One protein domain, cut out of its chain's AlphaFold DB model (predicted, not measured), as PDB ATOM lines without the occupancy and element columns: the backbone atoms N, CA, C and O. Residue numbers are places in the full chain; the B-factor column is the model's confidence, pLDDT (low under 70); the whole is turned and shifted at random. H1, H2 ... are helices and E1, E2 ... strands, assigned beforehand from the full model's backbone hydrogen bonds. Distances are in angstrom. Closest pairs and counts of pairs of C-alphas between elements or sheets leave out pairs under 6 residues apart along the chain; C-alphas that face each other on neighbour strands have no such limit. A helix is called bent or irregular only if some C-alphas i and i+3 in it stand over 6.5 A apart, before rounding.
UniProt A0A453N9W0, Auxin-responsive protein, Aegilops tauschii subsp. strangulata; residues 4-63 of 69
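AT A GLANCE: This is residues 4 to 63 of the 69 residues of the protein "Auxin-responsive protein" of Aegilops tauschii subsp. strangulata (UniProt A0A453N9W0). Two small strand hairpins, E1 with E2 and E3 with E4, and one helix, H1, sit as three separate pieces in a rounded form, with H1 near E2 of the first hairpin and the second hairpin apart from the first. A long loop, residues 36 to 51, leads from the end of H1 round to the second hairpin. The printed part has 60 residues, and along it come E1, E2, H1, E3 and E4: one named helix and four named strands, in two antiparallel sheets of two strands each, E1 - E2 and E3 - E4. The class is mixed, helices and strands, though under half of the residues, 25 of the 60, are in named elements. The whole is compact, with a radius of gyration of the C-alphas of 11.6 A and spans of 31 by 25 by 23 A.

IN THESE COORDINATES: Find C-alpha 4 at (-46.807, -50.854, 8.772); here E1 begins, residues 4 to 6, 6.4 A from first to last C-alpha. Go on to Arg 14, where E2 begins; it takes residues 14 to 17 and is 10.3 A long. At C-alpha 24, (-41.498, -53.876, -4.035), H1 begins; it takes residues 24 to 35, is 16.3 A long and is not bent. After the long stretch you reach E3, residues 52 to 54, 6.8 A long. E4 follows as residues 60 to 62, 6.9 A long, and ends at C-alpha 62, (-36.063, -44.487, -0.057).

HOW THE PARTS SIT: Look first at E1 and E2, a hairpin of antiparallel neighbours whose directions stand at 144 degrees. The C-alphas of Lys 5 and Ser 15 face each other at 4.5 A, and N 4 and O 16 are within hydrogen-bond range at 2.8 A, as are N 14 and O 6 at 3.0 A. E2 and H1 are near each other: no pair of their C-alphas is within 8 A, but 6 pairs are within 10 A. E1 and H1 are apart. In H1 each O i to N i+4 pair is within hydrogen-bond range. Now turn to E3 and E4, the second hairpin, antiparallel with their directions at 140 degrees. There the C-alphas of Gln 54 and Phe 60 face each other at 4.6 A, and N 61 and O 53 are within hydrogen-bond range at 2.8 A. E3 is apart from E1 and E2, and E4 is apart from E1, E2 and H1.

THE WHOLE: The two C-alphas farthest apart are those of Gly 39 and Glu 57, at 31.1 A. The printed part has no cut. The link from H1 to E3 is long, with 16 residues; the link from E3 to E4 is tight, and those from E1 to E2 and from E2 to H1 are short. The mean pLDDT of the printed part is 87.0, and residues 43 to 47, within the long link, are under 70.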
ATOM      1  N   ILE A   4     -47.447 -52.138   9.056       90.50
ATOM      2  CA  ILE A   4     -46.807 -50.854   8.772       90.50
ATOM      3  C   ILE A   4     -47.885 -49.810   8.503       90.50
ATOM      4  O   ILE A   4     -48.860 -50.066   7.791       90.50
ATOM      5  N   LYS A   5     -47.721 -48.618   9.082       91.56
ATOM      6  CA  LYS A   5     -48.581 -47.471   8.780       91.56
ATOM      7  C   LYS A   5     -48.082 -46.784   7.519       91.56
ATOM      8  O   LYS A   5     -46.914 -46.428   7.427       91.56
ATOM      9  N   VAL A   6     -48.996 -46.527   6.595       92.25
ATOM     10  CA  VAL A   6     -48.725 -45.791   5.362       92.25
ATOM     11  C   VAL A   6     -49.501 -44.488   5.388       92.25
ATOM     12  O   VAL A   6     -50.705 -44.462   5.667       92.25
ATOM     13  N   HIS A   7     -48.799 -43.399   5.097       91.88
ATOM     14  CA  HIS A   7     -49.358 -42.059   5.086       91.88
ATOM     15  C   HIS A   7     -49.233 -41.428   3.701       91.88
ATOM     16  O   HIS A   7     -48.176 -41.470   3.078       91.88
ATOM     17  N   LYS A   8     -50.307 -40.772   3.257       89.81
ATOM     18  CA  LYS A   8     -50.303 -39.879   2.100       89.81
ATOM     19  C   LYS A   8     -50.883 -38.542   2.532       89.81
ATOM     20  O   LYS A   8     -51.981 -38.488   3.085       89.81
ATOM     21  N   ARG A   9     -50.165 -37.451   2.254       87.19
ATOM     22  CA  ARG A   9     -50.599 -36.099   2.626       87.19
ATOM     23  C   ARG A   9     -51.998 -35.809   2.069       87.19
ATOM     24  O   ARG A   9     -52.261 -36.034   0.888       87.19
ATOM     25  N   GLY A  10     -52.877 -35.293   2.930       87.81
ATOM     26  CA  GLY A  10     -54.273 -34.993   2.587       87.81
ATOM     27  C   GLY A  10     -55.197 -36.216   2.547       87.81
ATOM     28  O   GLY A  10     -56.341 -36.084   2.126       87.81
ATOM     29  N   VAL A  11     -54.721 -37.391   2.975       86.88
ATOM     30  CA  VAL A  11     -55.488 -38.642   3.034       86.88
ATOM     31  C   VAL A  11     -55.378 -39.251   4.436       86.88
ATOM     32  O   VAL A  11     -54.407 -39.029   5.160       86.88
ATOM     33  N   ILE A  12     -56.387 -40.028   4.825       88.81
ATOM     34  CA  ILE A  12     -56.375 -40.824   6.055       88.81
ATOM     35  C   ILE A  12     -55.320 -41.933   5.932       88.81
ATOM     36  O   ILE A  12     -55.298 -42.671   4.946       88.81
ATOM     37  N   SER A  13     -54.459 -42.056   6.944       91.25
ATOM     38  CA  SER A  13     -53.444 -43.113   7.014       91.25
ATOM     39  C   SER A  13     -54.077 -44.505   7.056       91.25
ATOM     40  O   SER A  13     -55.139 -44.700   7.652       91.25
ATOM     41  N   ARG A  14     -53.400 -45.492   6.465       91.12
ATOM     42  CA  ARG A  14     -53.829 -46.899   6.461       91.12
ATOM     43  C   ARG A  14     -52.761 -47.785   7.098       91.12
ATOM     44  O   ARG A  14     -51.603 -47.388   7.167       91.12
ATOM     45  N   SER A  15     -53.150 -48.975   7.545       92.62
ATOM     46  CA  SER A  15     -52.216 -50.005   8.013       92.62
ATOM     47  C   SER A  15     -52.203 -51.165   7.027       92.62
ATOM     48  O   SER A  15     -53.270 -51.633   6.627       92.62
ATOM     49  N   ILE A  16     -51.013 -51.633   6.662       92.25
ATOM     50  CA  ILE A  16     -50.815 -52.771   5.762       92.25
ATOM     51  C   ILE A  16     -49.996 -53.857   6.449       92.25
ATOM     52  O   ILE A  16     -49.153 -53.566   7.292       92.25
ATOM     53  N   ASP A  17     -50.244 -55.106   6.078       92.12
ATOM     54  CA  ASP A  17     -49.404 -56.241   6.450       92.12
ATOM     55  C   ASP A  17     -48.332 -56.412   5.370       92.12
ATOM     56  O   ASP A  17     -48.630 -56.895   4.276       92.12
ATOM     57  N   ILE A  18     -47.108 -55.950   5.647       89.31
ATOM     58  CA  ILE A  18     -46.019 -55.955   4.659       89.31
ATOM     59  C   ILE A  18     -45.562 -57.377   4.302       89.31
ATOM     60  O   ILE A  18     -45.124 -57.614   3.182       89.31
ATOM     61  N   GLY A  19     -45.752 -58.341   5.212       90.12
ATOM     62  CA  GLY A  19     -45.375 -59.742   5.002       90.12
ATOM     63  C   GLY A  19     -46.251 -60.481   3.988       90.12
ATOM     64  O   GLY A  19     -45.975 -61.635   3.675       90.12
ATOM     65  N   ARG A  20     -47.313 -59.843   3.479       91.94
ATOM     66  CA  ARG A  20     -48.148 -60.393   2.399       91.94
ATOM     67  C   ARG A  20     -47.575 -60.164   1.011       91.94
ATOM     68  O   ARG A  20     -48.061 -60.798   0.082       91.94
ATOM     69  N   PHE A  21     -46.610 -59.261   0.871       92.81
ATOM     70  CA  PHE A  21     -46.034 -58.918  -0.421       92.81
ATOM     71  C   PHE A  21     -44.735 -59.686  -0.652       92.81
ATOM     72  O   PHE A  21     -43.939 -59.888   0.265       92.81
ATOM     73  N   SER A  22     -44.510 -60.082  -1.901       92.81
ATOM     74  CA  SER A  22     -43.323 -60.838  -2.324       92.81
ATOM     75  C   SER A  22     -42.227 -59.943  -2.918       92.81
ATOM     76  O   SER A  22     -41.227 -60.437  -3.435       92.81
ATOM     77  N   GLY A  23     -42.436 -58.624  -2.926       92.19
ATOM     78  CA  GLY A  23     -41.508 -57.670  -3.518       92.19
ATOM     79  C   GLY A  23     -42.053 -56.245  -3.591       92.19
ATOM     80  O   GLY A  23     -43.261 -56.008  -3.505       92.19
ATOM     81  N   TYR A  24     -41.155 -55.294  -3.870       90.50
ATOM     82  CA  TYR A  24     -41.498 -53.876  -4.035       90.50
ATOM     83  C   TYR A  24     -42.525 -53.615  -5.143       90.50
ATOM     84  O   TYR A  24     -43.329 -52.699  -5.018       90.50
ATOM     85  N   GLY A  25     -42.533 -54.413  -6.217       90.31
ATOM     86  CA  GLY A  25     -43.511 -54.270  -7.300       90.31
ATOM     87  C   GLY A  25     -44.950 -54.507  -6.830       90.31
ATOM     88  O   GLY A  25     -45.823 -53.677  -7.072       90.31
ATOM     89  N   GLU A  26     -45.181 -55.598  -6.095       92.56
ATOM     90  CA  GLU A  26     -46.501 -55.942  -5.551       92.56
ATOM     91  C   GLU A  26     -46.951 -54.920  -4.500       92.56
ATOM     92  O   GLU A  26     -48.092 -54.452  -4.522       92.56
ATOM     93  N   LEU A  27     -46.023 -54.504  -3.629       92.44
ATOM     94  CA  LEU A  27     -46.268 -53.441  -2.660       92.44
ATOM     95  C   LEU A  27     -46.676 -52.135  -3.362       92.44
ATOM     96  O   LEU A  27     -47.691 -51.543  -3.004       92.44
ATOM     97  N   ASN A  28     -45.931 -51.698  -4.380       91.12
ATOM     98  CA  ASN A  28     -46.214 -50.458  -5.105       91.12
ATOM     99  C   ASN A  28     -47.587 -50.486  -5.778       91.12
ATOM    100  O   ASN A  28     -48.325 -49.506  -5.675       91.12
ATOM    101  N   GLN A  29     -47.964 -51.599  -6.409       91.06
ATOM    102  CA  GLN A  29     -49.288 -51.747  -7.021       91.06
ATOM    103  C   GLN A  29     -50.407 -51.674  -5.977       91.06
ATOM    104  O   GLN A  29     -51.388 -50.950  -6.165       91.06
ATOM    105  N   ALA A  30     -50.239 -52.351  -4.838       92.31
ATOM    106  CA  ALA A  30     -51.212 -52.313  -3.752       92.31
ATOM    107  C   ALA A  30     -51.356 -50.908  -3.144       92.31
ATOM    108  O   ALA A  30     -52.474 -50.451  -2.892       92.31
ATOM    109  N   LEU A  31     -50.242 -50.197  -2.941       92.19
ATOM    110  CA  LEU A  31     -50.247 -48.812  -2.468       92.19
ATOM    111  C   LEU A  31     -50.894 -47.873  -3.485       92.19
ATOM    112  O   LEU A  31     -51.705 -47.026  -3.104       92.19
ATOM    113  N   ALA A  32     -50.579 -48.035  -4.770       91.06
ATOM    114  CA  ALA A  32     -51.133 -47.201  -5.823       91.06
ATOM    115  C   ALA A  32     -52.657 -47.329  -5.872       91.06
ATOM    116  O   ALA A  32     -53.363 -46.320  -5.849       91.06
ATOM    117  N   HIS A  33     -53.154 -48.563  -5.801       91.50
ATOM    118  CA  HIS A  33     -54.581 -48.846  -5.737       91.50
ATOM    119  C   HIS A  33     -55.240 -48.301  -4.460       91.50
ATOM    120  O   HIS A  33     -56.304 -47.684  -4.503       91.50
ATOM    121  N   MET A  34     -54.590 -48.459  -3.302       91.50
ATOM    122  CA  MET A  34     -55.111 -47.986  -2.015       91.50
ATOM    123  C   MET A  34     -55.322 -46.466  -1.967       91.50
ATOM    124  O   MET A  34     -56.207 -45.989  -1.246       91.50
ATOM    125  N   PHE A  35     -54.512 -45.713  -2.713       90.25
ATOM    126  CA  PHE A  35     -54.532 -44.252  -2.731       90.25
ATOM    127  C   PHE A  35     -55.083 -43.635  -4.026       90.25
ATOM    128  O   PHE A  35     -55.133 -42.405  -4.102       90.25
ATOM    129  N   GLY A  36     -55.512 -44.443  -5.003       90.12
ATOM    130  CA  GLY A  36     -56.026 -43.969  -6.293       90.12
ATOM    131  C   GLY A  36     -54.966 -43.239  -7.128       90.12
ATOM    132  O   GLY A  36     -55.233 -42.163  -7.667       90.12
ATOM    133  N   ILE A  37     -53.736 -43.758  -7.127       88.56
ATOM    134  CA  ILE A  37     -52.567 -43.200  -7.830       88.56
ATOM    135  C   ILE A  37     -51.901 -44.243  -8.742       88.56
ATOM    136  O   ILE A  37     -50.685 -44.216  -8.941       88.56
ATOM    137  N   GLU A  38     -52.683 -45.180  -9.280       89.12
ATOM    138  CA  GLU A  38     -52.235 -46.188 -10.247       89.12
ATOM    139  C   GLU A  38     -51.395 -45.569 -11.380       89.12
ATOM    140  O   GLU A  38     -51.687 -44.474 -11.869       89.12
ATOM    141  N   GLY A  39     -50.303 -46.244 -11.757       83.69
ATOM    142  CA  GLY A  39     -49.329 -45.766 -12.744       83.69
ATOM    143  C   GLY A  39     -48.367 -44.675 -12.252       83.69
ATOM    144  O   GLY A  39     -47.388 -44.384 -12.929       83.69
ATOM    145  N   GLN A  40     -48.582 -44.083 -11.070       86.38
ATOM    146  CA  GLN A  40     -47.721 -43.001 -10.568       86.38
ATOM    147  C   GLN A  40     -46.618 -43.479  -9.612       86.38
ATOM    148  O   GLN A  40     -45.706 -42.708  -9.341       86.38
ATOM    149  N   LEU A  41     -46.679 -44.706  -9.081       84.50
ATOM    150  CA  LEU A  41     -45.624 -45.281  -8.221       84.50
ATOM    151  C   LEU A  41     -44.619 -46.158  -8.984       84.50
ATOM    152  O   LEU A  41     -43.535 -46.434  -8.480       84.50
ATOM    153  N   GLU A  42     -44.971 -46.604 -10.191       72.06
ATOM    154  CA  GLU A  42     -44.167 -47.543 -10.985       72.06
ATOM    155  C   GLU A  42     -43.101 -46.819 -11.835       72.06
ATOM    156  O   GLU A  42     -42.040 -47.378 -12.118       72.06
ATOM    157  N   GLU A  43     -43.322 -45.545 -12.184       66.12
ATOM    158  CA  GLU A  43     -42.413 -44.747 -13.012       66.12
ATOM    159  C   GLU A  43     -41.566 -43.765 -12.184       66.12
ATOM    160  O   GLU A  43     -41.890 -42.586 -12.017       66.12
ATOM    161  N   ARG A  44     -40.404 -44.234 -11.710       59.69
ATOM    162  CA  ARG A  44     -39.449 -43.441 -10.907       59.69
ATOM    163  C   ARG A  44     -38.847 -42.228 -11.648       59.69
ATOM    164  O   ARG A  44     -38.215 -41.393 -11.013       59.69
ATOM    165  N   GLN A  45     -39.012 -42.114 -12.973       57.62
ATOM    166  CA  GLN A  45     -38.229 -41.188 -13.814       57.62
ATOM    167  C   GLN A  45     -39.005 -40.005 -14.428       57.62
ATOM    168  O   GLN A  45     -38.370 -39.088 -14.942       57.62
ATOM    169  N   THR A  46     -40.342 -39.973 -14.395       56.25
ATOM    170  CA  THR A  46     -41.108 -39.124 -15.345       56.25
ATOM    171  C   THR A  46     -42.197 -38.225 -14.752       56.25
ATOM    172  O   THR A  46     -42.822 -37.523 -15.544       56.25
ATOM    173  N   LYS A  47     -42.340 -38.133 -13.410       62.53
ATOM    174  CA  LYS A  47     -43.304 -37.319 -12.592       62.53
ATOM    175  C   LYS A  47     -44.241 -38.181 -11.717       62.53
ATOM    176  O   LYS A  47     -45.440 -37.919 -11.637       62.53
ATOM    177  N   GLY A  48     -43.694 -39.208 -11.075       78.19
ATOM    178  CA  GLY A  48     -44.427 -40.086 -10.162       78.19
ATOM    179  C   GLY A  48     -44.388 -39.658  -8.690       78.19
ATOM    180  O   GLY A  48     -43.791 -38.645  -8.320       78.19
ATOM    181  N   TRP A  49     -45.021 -40.467  -7.844       85.62
ATOM    182  CA  TRP A  49     -44.859 -40.446  -6.395       85.62
ATOM    183  C   TRP A  49     -43.617 -41.241  -5.991       85.62
ATOM    184  O   TRP A  49     -43.297 -42.266  -6.589       85.62
ATOM    185  N   THR A  50     -42.963 -40.797  -4.920       86.44
ATOM    186  CA  THR A  50     -41.851 -41.516  -4.292       86.44
ATOM    187  C   THR A  50     -42.282 -41.998  -2.914       86.44
ATOM    188  O   THR A  50     -42.758 -41.201  -2.101       86.44
ATOM    189  N   CYS A  51     -42.104 -43.288  -2.638       88.31
ATOM    190  CA  CYS A  51     -42.337 -43.854  -1.314       88.31
ATOM    191  C   CYS A  51     -41.073 -43.759  -0.459       88.31
ATOM    192  O   CYS A  51     -39.991 -44.154  -0.886       88.31
ATOM    193  N   LEU A  52     -41.234 -43.266   0.766       90.44
ATOM    194  CA  LEU A  52     -40.202 -43.273   1.797       90.44
ATOM    195  C   LEU A  52     -40.681 -44.151   2.954       90.44
ATOM    196  O   LEU A  52     -41.883 -44.185   3.233       90.44
ATOM    197  N   TYR A  53     -39.762 -44.823   3.635       89.50
ATOM    198  CA  TYR A  53     -40.021 -45.437   4.935       89.50
ATOM    199  C   TYR A  53     -39.193 -44.731   6.003       89.50
ATOM    200  O   TYR A  53     -38.166 -44.135   5.694       89.50
ATOM    201  N   GLN A  54     -39.686 -44.748   7.237       89.75
ATOM    202  CA  GLN A  54     -38.948 -44.247   8.386       89.75
ATOM    203  C   GLN A  54     -38.338 -45.443   9.109       89.75
ATOM    204  O   GLN A  54     -39.070 -46.395   9.396       89.75
ATOM    205  N   ASP A  55     -37.032 -45.418   9.345       86.88
ATOM    206  CA  ASP A  55     -36.350 -46.449  10.127       86.88
ATOM    207  C   ASP A  55     -36.500 -46.218  11.644       86.88
ATOM    208  O   ASP A  55     -37.180 -45.291  12.098       86.88
ATOM    209  N   ASP A  56     -35.889 -47.095  12.440       87.56
ATOM    210  CA  ASP A  56     -35.914 -47.019  13.903       87.56
ATOM    211  C   ASP A  56     -35.134 -45.814  14.465       87.56
ATOM    212  O   ASP A  56     -35.356 -45.416  15.611       87.56
ATOM    213  N   GLU A  57     -34.244 -45.214  13.668       92.69
ATOM    214  CA  GLU A  57     -33.492 -44.000  14.012       92.69
ATOM    215  C   GLU A  57     -34.296 -42.725  13.699       92.69
ATOM    216  O   GLU A  57     -33.969 -41.633  14.167       92.69
ATOM    217  N   GLY A  58     -35.421 -42.878  12.995       88.06
ATOM    218  CA  GLY A  58     -36.311 -41.794  12.614       88.06
ATOM    219  C   GLY A  58     -35.953 -41.158  11.272       88.06
ATOM    220  O   GLY A  58     -36.601 -40.172  10.900       88.06
ATOM    221  N   ASP A  59     -34.992 -41.715  10.541       90.56
ATOM    222  CA  ASP A  59     -34.559 -41.218   9.244       90.56
ATOM    223  C   ASP A  59     -35.482 -41.705   8.126       90.56
ATOM    224  O   ASP A  59     -35.985 -42.830   8.122       90.56
ATOM    225  N   PHE A  60     -35.736 -40.821   7.158       89.81
ATOM    226  CA  PHE A  60     -36.529 -41.158   5.980       89.81
ATOM    227  C   PHE A  60     -35.633 -41.712   4.878       89.81
ATOM    228  O   PHE A  60     -34.834 -40.985   4.283       89.81
ATOM    229  N   LEU A  61     -35.842 -42.983   4.557       90.69
ATOM    230  CA  LEU A  61     -35.108 -43.721   3.542       90.69
ATOM    231  C   LEU A  61     -36.000 -44.042   2.345       90.69
ATOM    232  O   LEU A  61     -37.224 -44.154   2.446       90.69
ATOM    233  N   LEU A  62     -35.370 -44.186   1.184       90.12
ATOM    234  CA  LEU A  62     -36.063 -44.487  -0.057       90.12
ATOM    235  C   LEU A  62     -36.521 -45.945  -0.069       90.12
ATOM    236  O   LEU A  62     -35.721 -46.871   0.077       90.12
ATOM    237  N   LEU A  63     -37.825 -46.154  -0.243       88.75
ATOM    238  CA  LEU A  63     -38.385 -47.495  -0.327       88.75
ATOM    239  C   LEU A  63     -37.973 -48.136  -1.660       88.75
ATOM    240  O   LEU A  63     -38.257 -47.586  -2.725       88.75
TER     241      LEU A  63